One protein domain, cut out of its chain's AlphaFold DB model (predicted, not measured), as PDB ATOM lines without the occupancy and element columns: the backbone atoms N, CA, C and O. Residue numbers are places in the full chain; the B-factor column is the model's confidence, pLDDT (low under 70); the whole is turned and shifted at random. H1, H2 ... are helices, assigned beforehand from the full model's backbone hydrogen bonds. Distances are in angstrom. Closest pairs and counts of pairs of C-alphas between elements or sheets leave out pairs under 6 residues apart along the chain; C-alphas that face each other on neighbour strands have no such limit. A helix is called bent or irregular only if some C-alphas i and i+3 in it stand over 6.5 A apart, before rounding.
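This is residues 40 to 118 of the 198 residues of the protein "Enterochelin esterase" of Acidiferrimicrobium australe (UniProt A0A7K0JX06). Two long helices, H1 and H3, cross steeply, with H2 making a corner at the end of H1 and H4 set across the far end of H3. Between H3 and H4 a long loop, residues 90 to 109, folds back toward H1 before it reaches H4. The printed part has 79 residues with four named helices in the order H1, H2, H3, H4 and no named strand; the class is all helix. It is compact, with a radius of gyration of the C-alphas of 11.9 A and spans of 35 by 26 by 18 A.

Find C-alpha 41 at (105.024, 139.941, 97.709); from there H1, residues 41 to 54, runs 20.8 A. H1 is neither bent nor irregular, but only just: C-alphas 42 and 45 are 6.5 A apart. H3, residues 76 to 89, starts with C-alpha 76 at (118.668, 134.990, 88.418) and runs 19.8 A. H2 is residues 58 to 67, and H4, residues 110 to 117, ends with C-alpha 117 at (101.117, 149.876, 95.637).

Look first at Ala 47 and Leu 79, the closest C-alphas of H1 and H3, 5.9 A apart. H3 touches H1 with residues 78 to 82 alone, at a steep tilt of 63 degrees, opposite ways. H1 and H2 touch only at the corner, with Phe 54 and Arg 60 closest, their C-alphas 5.8 A apart. H3 and H4 are close but not clearly touching, about perpendicular at 86 degrees, with the C-alphas of Phe 89 and Trp 116 closest at 5.5 A. H4 is apart from H1 and H2. Every O i to N i+4 pair is within hydrogen-bond range in H2 and H4, against 5 of 10 in H1 and 9 of 10 in H3.

The C-alphas of Arg 68 and Ala 118, the two farthest apart, are 34.9 A apart. The printed part has no cut, and the link from H3 to H4 is long. No printed residue is under 70 in pLDDT.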
ATOM      1  N   TYR A  40     103.649 140.148  93.619       97.75
ATOM      2  CA  TYR A  40     105.068 140.432  93.899       97.75
ATOM      3  C   TYR A  40     105.520 140.059  95.310       97.75
ATOM      4  O   TYR A  40     106.653 139.618  95.502       97.75
ATOM      5  N   LEU A  41     104.659 140.223  96.317       97.31
ATOM      6  CA  LEU A  41     105.024 139.941  97.709       97.31
ATOM      7  C   LEU A  41     105.534 138.498  97.928       97.31
ATOM      8  O   LEU A  41     106.487 138.330  98.700       97.31
ATOM      9  N   PRO A  42     104.982 137.454  97.264       97.00
ATOM     10  CA  PRO A  42     105.499 136.092  97.406       97.00
ATOM     11  C   PRO A  42     106.969 135.926  97.002       97.00
ATOM     12  O   PRO A  42     107.645 135.057  97.560       97.00
ATOM     13  N   ASP A  43     107.494 136.778  96.114       97.31
ATOM     14  CA  ASP A  43     108.882 136.712  95.644       97.31
ATOM     15  C   ASP A  43     109.893 137.282  96.647       97.31
ATOM     16  O   ASP A  43     111.087 136.978  96.565       97.31
ATOM     17  N   PHE A  44     109.452 138.041  97.658       98.50
ATOM     18  CA  PHE A  44     110.364 138.688  98.610       98.50
ATOM     19  C   PHE A  44     111.130 137.660  99.454       98.50
ATOM     20  O   PHE A  44     112.335 137.792  99.682       98.50
ATOM     21  N   GLY A  45     110.453 136.595  99.893       98.38
ATOM     22  CA  GLY A  45     111.066 135.518 100.674       98.38
ATOM     23  C   GLY A  45     112.154 134.756  99.898       98.38
ATOM     24  O   GLY A  45     113.285 134.639 100.389       98.38
ATOM     25  N   PRO A  46     111.852 134.228  98.695       98.38
ATOM     26  CA  PRO A  46     112.845 133.656  97.791       98.38
ATOM     27  C   PRO A  46     113.998 134.618  97.475       98.38
ATOM     28  O   PRO A  46     115.158 134.219  97.607       98.38
ATOM     29  N   ALA A  47     113.715 135.884  97.149       98.56
ATOM     30  CA  ALA A  47     114.738 136.889  96.860       98.56
ATOM     31  C   ALA A  47     115.711 137.075  98.036       98.56
ATOM     32  O   ALA A  47     116.924 136.950  97.860       98.56
ATOM     33  N   ALA A  48     115.205 137.260  99.259       98.69
ATOM     34  CA  ALA A  48     116.043 137.388 100.453       98.69
ATOM     35  C   ALA A  48     116.905 136.136 100.712       98.69
ATOM     36  O   ALA A  48     118.057 136.235 101.141       98.69
ATOM     37  N   ARG A  49     116.390 134.930 100.423       98.62
ATOM     38  CA  ARG A  49     117.183 133.688 100.510       98.62
ATOM     39  C   ARG A  49     118.290 133.644  99.464       98.62
ATOM     40  O   ARG A  49     119.407 133.263  99.808       98.62
ATOM     41  N   HIS A  50     117.998 134.038  98.228       98.56
ATOM     42  CA  HIS A  50     118.981 134.093  97.151       98.56
ATOM     43  C   HIS A  50     120.091 135.111  97.426       98.56
ATOM     44  O   HIS A  50     121.268 134.797  97.243       98.56
ATOM     45  N   LEU A  51     119.743 136.286  97.958       98.62
ATOM     46  CA  LEU A  51     120.703 137.339  98.283       98.62
ATOM     47  C   LEU A  51     121.712 136.937  99.367       98.62
ATOM     48  O   LEU A  51     122.768 137.558  99.459       98.62
ATOM     49  N   ARG A  52     121.482 135.870 100.147       97.94
ATOM     50  CA  ARG A  52     122.475 135.356 101.116       97.94
ATOM     51  C   ARG A  52     123.794 134.952 100.462       97.94
ATOM     52  O   ARG A  52     124.839 135.178 101.062       97.94
ATOM     53  N   ALA A  53     123.753 134.407  99.243       97.50
ATOM     54  CA  ALA A  53     124.958 134.074  98.474       97.50
ATOM     55  C   ALA A  53     125.791 135.321  98.116       97.50
ATOM     56  O   ALA A  53     126.982 135.219  97.841       97.50
ATOM     57  N   PHE A  54     125.167 136.497  98.193       98.25
ATOM     58  CA  PHE A  54     125.735 137.804  97.885       98.25
ATOM     59  C   PHE A  54     125.791 138.705  99.130       98.25
ATOM     60  O   PHE A  54     125.849 139.927  99.017       98.25
ATOM     61  N   ASP A  55     125.759 138.112 100.333       97.75
ATOM     62  CA  ASP A  55     125.802 138.816 101.626       97.75
ATOM     63  C   ASP A  55     124.693 139.879 101.797       97.75
ATOM     64  O   ASP A  55     124.867 140.916 102.439       97.75
ATOM     65  N   GLY A  56     123.523 139.628 101.206       97.81
ATOM     66  CA  GLY A  56     122.378 140.538 101.221       97.81
ATOM     67  C   GLY A  56     122.473 141.699 100.224       97.81
ATOM     68  O   GLY A  56     121.617 142.577 100.258       97.81
ATOM     69  N   SER A  57     123.489 141.745  99.358       98.06
ATOM     70  CA  SER A  57     123.688 142.839  98.400       98.06
ATOM     71  C   SER A  57     123.147 142.479  97.018       98.06
ATOM     72  O   SER A  57     123.658 141.572  96.360       98.06
ATOM     73  N   VAL A  58     122.130 143.220  96.565       97.62
ATOM     74  CA  VAL A  58     121.610 143.101  95.194       97.62
ATOM     75  C   VAL A  58     122.635 143.567  94.163       97.62
ATOM     76  O   VAL A  58     122.778 142.923  93.133       97.62
ATOM     77  N   GLU A  59     123.440 144.581  94.485       97.19
ATOM     78  CA  GLU A  59     124.516 145.066  93.612       97.19
ATOM     79  C   GLU A  59     125.600 144.006  93.380       97.19
ATOM     80  O   GLU A  59     126.032 143.792  92.251       97.19
ATOM     81  N   ARG A  60     125.986 143.248  94.420       98.25
ATOM     82  CA  ARG A  60     126.916 142.117  94.250       98.25
ATOM     83  C   ARG A  60     126.335 141.024  93.356       98.25
ATOM     84  O   ARG A  60     127.078 140.434  92.577       98.25
ATOM     85  N   TRP A  61     125.034 140.743  93.467       98.31
ATOM     86  CA  TRP A  61     124.368 139.833  92.533       98.31
ATOM     87  C   TRP A  61     124.330 140.414  91.117       98.31
ATOM     88  O   TRP A  61     124.567 139.681  90.164       98.31
ATOM     89  N   TRP A  62     124.070 141.710  90.958       97.88
ATOM     90  CA  TRP A  62     124.005 142.362  89.654       97.88
ATOM     91  C   TRP A  62     125.356 142.353  88.929       97.88
ATOM     92  O   TRP A  62     125.422 142.054  87.735       97.88
ATOM     93  N   ASP A  63     126.448 142.611  89.646       98.06
ATOM     94  CA  ASP A  63     127.810 142.484  89.120       98.06
ATOM     95  C   ASP A  63     128.133 141.043  88.708       98.06
ATOM     96  O   ASP A  63     128.665 140.820  87.619       98.06
ATOM     97  N   ASP A  64     127.763 140.061  89.537       98.19
ATOM     98  CA  ASP A  64     127.895 138.639  89.212       98.19
ATOM     99  C   ASP A  64     127.079 138.262  87.964       98.19
ATOM    100  O   ASP A  64     127.630 137.693  87.024       98.19
ATOM    101  N   PHE A  65     125.797 138.638  87.907       98.12
ATOM    102  CA  PHE A  65     124.891 138.358  86.790       98.12
ATOM    103  C   PHE A  65     125.432 138.907  85.466       98.12
ATOM    104  O   PHE A  65     125.416 138.199  84.459       98.12
ATOM    105  N   ARG A  66     125.965 140.137  85.464       97.75
ATOM    106  CA  ARG A  66     126.586 140.756  84.280       97.75
ATOM    107  C   ARG A  66     127.948 140.159  83.921       97.75
ATOM    108  O   ARG A  66     128.383 140.289  82.778       97.75
ATOM    109  N   GLY A  67     128.632 139.538  84.880       97.62
ATOM    110  CA  GLY A  67     129.956 138.938  84.711       97.62
ATOM    111  C   GLY A  67     129.947 137.509  84.162       97.62
ATOM    112  O   GLY A  67     131.011 136.979  83.832       97.62
ATOM    113  N   ARG A  68     128.776 136.873  84.045       97.12
ATOM    114  CA  ARG A  68     128.627 135.490  83.561       97.12
ATOM    115  C   ARG A  68     127.507 135.357  82.531       97.12
ATOM    116  O   ARG A  68     126.793 136.303  82.224       97.12
ATOM    117  N   VAL A  69     127.354 134.156  81.969       97.81
ATOM    118  CA  VAL A  69     126.220 133.848  81.084       97.81
ATOM    119  C   VAL A  69     124.923 133.987  81.885       97.81
ATOM    120  O   VAL A  69     124.779 133.349  82.930       97.81
ATOM    121  N   ALA A  70     123.993 134.816  81.408       95.19
ATOM    122  CA  ALA A  70     122.719 135.065  82.078       95.19
ATOM    123  C   ALA A  70     121.928 133.765  82.317       95.19
ATOM    124  O   ALA A  70     122.001 132.827  81.523       95.19
ATOM    125  N   PHE A  71     121.154 133.737  83.404       97.12
ATOM    126  CA  PHE A  71     120.278 132.621  83.791       97.12
ATOM    127  C   PHE A  71     121.007 131.299  84.082       97.12
ATOM    128  O   PHE A  71     120.439 130.216  83.945       97.12
ATOM    129  N   THR A  72     122.270 131.377  84.508       96.94
ATOM    130  CA  THR A  72     123.063 130.213  84.942       96.94
ATOM    131  C   THR A  72     123.085 130.013  86.455       96.94
ATOM    132  O   THR A  72     123.530 128.963  86.917       96.94
ATOM    133  N   HIS A  73     122.595 130.976  87.239       96.12
ATOM    134  CA  HIS A  73     122.526 130.874  88.691       96.12
ATOM    135  C   HIS A  73     121.060 130.777  89.151       96.12
ATOM    136  O   HIS A  73     120.212 131.504  88.630       96.12
ATOM    137  N   PRO A  74     120.728 129.944  90.161       96.69
ATOM    138  CA  PRO A  74     119.341 129.737  90.598       96.69
ATOM    139  C   PRO A  74     118.602 131.005  91.052       96.69
ATOM    140  O   PRO A  74     117.380 131.012  91.095       96.69
ATOM    141  N   ALA A  75     119.338 132.056  91.420       97.31
ATOM    142  CA  ALA A  75     118.775 133.336  91.852       97.31
ATOM    143  C   ALA A  75     118.273 134.231  90.712       97.31
ATOM    144  O   ALA A  75     117.543 135.182  90.977       97.31
ATOM    145  N   ASP A  76     118.707 133.979  89.476       98.00
ATOM    146  CA  ASP A  76     118.668 134.990  88.418       98.00
ATOM    147  C   ASP A  76     117.261 135.429  88.061       98.00
ATOM    148  O   ASP A  76     117.002 136.623  88.001       98.00
ATOM    149  N   MET A  77     116.350 134.476  87.862       96.81
ATOM    150  CA  MET A  77     114.969 134.784  87.489       96.81
ATOM    151  C   MET A  77     114.289 135.652  88.550       96.81
ATOM    152  O   MET A  77     113.734 136.698  88.228       96.81
ATOM    153  N   THR A  78     114.388 135.246  89.817       97.62
ATOM    154  CA  THR A  78     113.751 135.934  90.945       97.62
ATOM    155  C   THR A  78     114.337 137.325  91.166       97.62
ATOM    156  O   THR A  78     113.600 138.299  91.293       97.62
ATOM    157  N   LEU A  79     115.669 137.439  91.218       98.31
ATOM    158  CA  LEU A  79     116.323 138.715  91.509       98.31
ATOM    159  C   LEU A  79     116.224 139.688  90.334       98.31
ATOM    160  O   LEU A  79     115.997 140.870  90.571       98.31
ATOM    161  N   LEU A  80     116.306 139.209  89.089       98.06
ATOM    162  CA  LEU A  80     116.120 140.056  87.911       98.06
ATOM    163  C   LEU A  80     114.684 140.561  87.805       98.06
ATOM    164  O   LEU A  80     114.493 141.740  87.520       98.06
ATOM    165  N   GLY A  81     113.695 139.701  88.066       96.56
ATOM    166  CA  GLY A  81     112.289 140.101  88.103       96.56
ATOM    167  C   GLY A  81     112.050 141.203  89.134       96.56
ATOM    168  O   GLY A  81     111.608 142.294  88.783       96.56
ATOM    169  N   LEU A  82     112.432 140.962  90.393       97.75
ATOM    170  CA  LEU A  82     112.217 141.924  91.474       97.75
ATOM    171  C   LEU A  82     112.991 143.237  91.262       97.75
ATOM    172  O   LEU A  82     112.435 144.317  91.450       97.75
ATOM    173  N   TYR A  83     114.263 143.160  90.860       97.88
ATOM    174  CA  TYR A  83     115.101 144.342  90.628       97.88
ATOM    175  C   TYR A  83     114.642 145.141  89.400       97.88
ATOM    176  O   TYR A  83     114.652 146.369  89.425       97.88
ATOM    177  N   GLY A  84     114.163 144.462  88.352       97.00
ATOM    178  CA  GLY A  84     113.574 145.100  87.177       97.00
ATOM    179  C   GLY A  84     112.313 145.899  87.512       97.00
ATOM    180  O   GLY A  84     112.181 147.039  87.079       97.00
ATOM    181  N   VAL A  85     111.416 145.349  88.337       97.56
ATOM    182  CA  VAL A  85     110.226 146.084  88.798       97.56
ATOM    183  C   VAL A  85     110.614 147.230  89.742       97.56
ATOM    184  O   VAL A  85     110.072 148.331  89.626       97.56
ATOM    185  N   ALA A  86     111.618 147.032  90.606       98.25
ATOM    186  CA  ALA A  86     112.152 148.100  91.456       98.25
ATOM    187  C   ALA A  86     112.675 149.290  90.640       98.25
ATOM    188  O   ALA A  86     112.448 150.437  91.016       98.25
ATOM    189  N   ALA A  87     113.313 149.034  89.497       97.56
ATOM    190  CA  ALA A  87     113.793 150.090  88.609       97.56
ATOM    191  C   ALA A  87     112.650 150.942  88.029       97.56
ATOM    192  O   ALA A  87     112.852 152.113  87.718       97.56
ATOM    193  N   CYS A  88     111.444 150.380  87.904       96.12
ATOM    194  CA  CYS A  88     110.271 151.080  87.386       96.12
ATOM    195  C   CYS A  88     109.505 151.847  88.471       96.12
ATOM    196  O   CYS A  88     109.043 152.960  88.224       96.12
ATOM    197  N   PHE A  89     109.325 151.254  89.656       97.19
ATOM    198  CA  PHE A  89     108.398 151.781  90.671       97.19
ATOM    199  C   PHE A  89     109.088 152.452  91.854       97.19
ATOM    200  O   PHE A  89     108.485 153.286  92.538       97.19
ATOM    201  N   SER A  90     110.345 152.106  92.112       98.06
ATOM    202  CA  SER A  90     111.056 152.536  93.310       98.06
ATOM    203  C   SER A  90     112.498 152.974  93.075       98.06
ATOM    204  O   SER A  90     113.268 153.028  94.030       98.06
ATOM    205  N   ALA A  91     112.870 153.335  91.847       97.62
ATOM    206  CA  ALA A  91     114.166 153.954  91.600       97.62
ATOM    207  C   ALA A  91     114.278 155.321  92.297       97.62
ATOM    208  O   ALA A  91     113.302 156.075  92.346       97.62
ATOM    209  N   ASP A  92     115.444 155.632  92.855       96.38
ATOM    210  CA  ASP A  92     115.766 156.979  93.330       96.38
ATOM    211  C   ASP A  92     115.889 157.956  92.147       96.38
ATOM    212  O   ASP A  92     115.893 157.554  90.981       96.38
ATOM    213  N   ASP A  93     115.994 159.256  92.435       95.44
ATOM    214  CA  ASP A  93     116.057 160.311  91.408       95.44
ATOM    215  C   ASP A  93     117.241 160.147  90.434       95.44
ATOM    216  O   ASP A  93     117.196 160.635  89.304       95.44
ATOM    217  N   ASP A  94     118.303 159.457  90.857       96.38
ATOM    218  CA  ASP A  94     119.467 159.130  90.026       96.38
ATOM    219  C   ASP A  94     119.300 157.842  89.195       96.38
ATOM    220  O   ASP A  94     120.186 157.484  88.417       96.38
ATOM    221  N   GLY A  95     118.153 157.170  89.323       94.94
ATOM    222  CA  GLY A  95     117.813 155.935  88.627       94.94
ATOM    223  C   GLY A  95     118.205 154.652  89.365       94.94
ATOM    224  O   GLY A  95     117.976 153.570  88.824       94.94
ATOM    225  N   THR A  96     118.771 154.734  90.574       96.25
ATOM    226  CA  THR A  96     119.161 153.557  91.370       96.25
ATOM    227  C   THR A  96     117.928 152.794  91.862       96.25
ATOM    228  O   THR A  96     117.146 153.355  92.629       96.25
ATOM    229  N   PRO A  97     117.724 151.515  91.488       97.62
ATOM    230  CA  PRO A  97     116.569 150.746  91.946       97.62
ATOM    231  C   PRO A  97     116.624 150.446  93.450       97.62
ATOM    232  O   PRO A  97     117.582 149.846  93.938       97.62
ATOM    233  N   VAL A  98     115.559 150.779  94.183       97.94
ATOM    234  CA  VAL A  98     115.436 150.452  95.614       97.94
ATOM    235  C   VAL A  98     114.486 149.274  95.796       97.94
ATOM    236  O   VAL A  98     113.308 149.363  95.457       97.94
ATOM    237  N   LEU A  99     114.967 148.155  96.343       98.25
ATOM    238  CA  LEU A  99     114.114 146.991  96.602       98.25
ATOM    239  C   LEU A  99     113.052 147.306  97.678       98.25
ATOM    240  O   LEU A  99     113.383 147.901  98.704       98.25
ATOM    241  N   PRO A 100     111.796 146.848  97.517       98.31
ATOM    242  CA  PRO A 100     110.693 147.118  98.450       98.31
ATOM    243  C   PRO A 100     110.738 146.265  99.729       98.31
ATOM    244  O   PRO A 100     109.727 146.109 100.414       98.31
ATOM    245  N   MET A 101     111.886 145.663 100.044       98.50
ATOM    246  CA  MET A 101     112.033 144.682 101.114       98.50
ATOM    247  C   MET A 101     113.439 144.692 101.712       98.50
ATOM    248  O   MET A 101     114.425 144.977 101.031       98.50
ATOM    249  N   ASP A 102     113.529 144.346 102.994       98.38
ATOM    250  CA  ASP A 102     114.790 144.096 103.679       98.38
ATOM    251  C   ASP A 102     115.466 142.857 103.079       98.38
ATOM    252  O   ASP A 102     114.955 141.737 103.167       98.38
ATOM    253  N   THR A 103     116.654 143.040 102.506       98.44
ATOM    254  CA  THR A 103     117.334 142.011 101.707       98.44
ATOM    255  C   THR A 103     117.776 140.777 102.492       98.44
ATOM    256  O   THR A 103     118.146 139.770 101.885       98.44
ATOM    257  N   ARG A 104     117.754 140.818 103.832       98.06
ATOM    258  CA  ARG A 104     118.157 139.688 104.687       98.06
ATOM    259  C   ARG A 104     116.961 138.886 105.195       98.06
ATOM    260  O   ARG A 104     117.100 137.683 105.442       98.06
ATOM    261  N   THR A 105     115.808 139.526 105.359       97.94
ATOM    262  CA  THR A 105     114.610 138.941 105.982       97.94
ATOM    263  C   THR A 105     113.430 138.789 105.028       97.94
ATOM    264  O   THR A 105     112.572 137.946 105.282       97.94
ATOM    265  N   GLY A 106     113.383 139.560 103.939       98.19
ATOM    266  CA  GLY A 106     112.242 139.637 103.027       98.19
ATOM    267  C   GLY A 106     111.071 140.460 103.573       98.19
ATOM    268  O   GLY A 106     110.016 140.501 102.946       98.19
ATOM    269  N   ARG A 107     111.217 141.100 104.745       98.31
ATOM    270  CA  ARG A 107     110.173 141.965 105.307       98.31
ATOM    271  C   ARG A 107     109.991 143.189 104.398       98.31
ATOM    272  O   ARG A 107     111.000 143.819 104.088       98.31
ATOM    273  N   PRO A 108     108.757 143.568 104.024       98.50
ATOM    274  CA  PRO A 108     108.522 144.795 103.271       98.50
ATOM    275  C   PRO A 108     109.106 146.024 103.972       98.50
ATOM    276  O   PRO A 108     109.048 146.141 105.198       98.50
ATOM    277  N   VAL A 109     109.666 146.935 103.179       98.56
ATOM    278  CA  VAL A 109     110.004 148.290 103.616       98.56
ATOM    279  C   VAL A 109     108.799 149.158 103.288       98.56
ATOM    280  O   VAL A 109     108.575 149.463 102.119       98.56
ATOM    281  N   ASP A 110     108.017 149.511 104.310       98.25
ATOM    282  CA  ASP A 110     106.663 150.066 104.159       98.25
ATOM    283  C   ASP A 110     106.591 151.240 103.165       98.25
ATOM    284  O   ASP A 110     105.767 151.211 102.252       98.25
ATOM    285  N   ASP A 111     107.501 152.214 103.261       98.25
ATOM    286  CA  ASP A 111     107.504 153.391 102.377       98.25
ATOM    287  C   ASP A 111     107.834 153.044 100.915       98.25
ATOM    288  O   ASP A 111     107.266 153.614  99.984       98.25
ATOM    289  N   VAL A 112     108.733 152.082 100.685       98.44
ATOM    290  CA  VAL A 112     109.106 151.655  99.326       98.44
ATOM    291  C   VAL A 112     108.012 150.774  98.730       98.44
ATOM    292  O   VAL A 112     107.662 150.924  97.561       98.44
ATOM    293  N   TRP A 113     107.418 149.900  99.542       98.56
ATOM    294  CA  TRP A 113     106.280 149.090  99.129       98.56
ATOM    295  C   TRP A 113     105.054 149.948  98.801       98.56
ATOM    296  O   TRP A 113     104.376 149.694  97.810       98.56
ATOM    297  N   ALA A 114     104.813 151.025  99.552       98.50
ATOM    298  CA  ALA A 114     103.752 151.978  99.242       98.50
ATOM    299  C   ALA A 114     103.921 152.618  97.849       98.50
ATOM    300  O   ALA A 114     102.926 152.815  97.152       98.50
ATOM    301  N   ARG A 115     105.161 152.873  97.399       98.44
ATOM    302  CA  ARG A 115     105.438 153.357  96.030       98.44
ATOM    303  C   ARG A 115     105.020 152.340  94.969       98.44
ATOM    304  O   ARG A 115     104.503 152.740  93.934       98.44
ATOM    305  N   TRP A 116     105.200 151.045  95.227       98.38
ATOM    306  CA  TRP A 116     104.727 149.985  94.328       98.38
ATOM    307  C   TRP A 116     103.203 149.913  94.328       98.38
ATOM    308  O   TRP A 116     102.593 149.914  93.268       98.38
ATOM    309  N   LEU A 117     102.576 149.916  95.508       98.50
ATOM    310  CA  LEU A 117     101.117 149.876  95.637       98.50
ATOM    311  C   LEU A 117     100.416 151.071  94.974       98.50
ATOM    312  O   LEU A 117      99.273 150.934  94.548       98.50
ATOM    313  N   ALA A 118     101.080 152.224  94.857       98.25
ATOM    314  CA  ALA A 118     100.557 153.374  94.118       98.25
ATOM    315  C   ALA A 118     100.385 153.099  92.610       98.25
ATOM    316  O   ALA A 118      99.585 153.770  91.959       98.25
TER     317      ALA A 118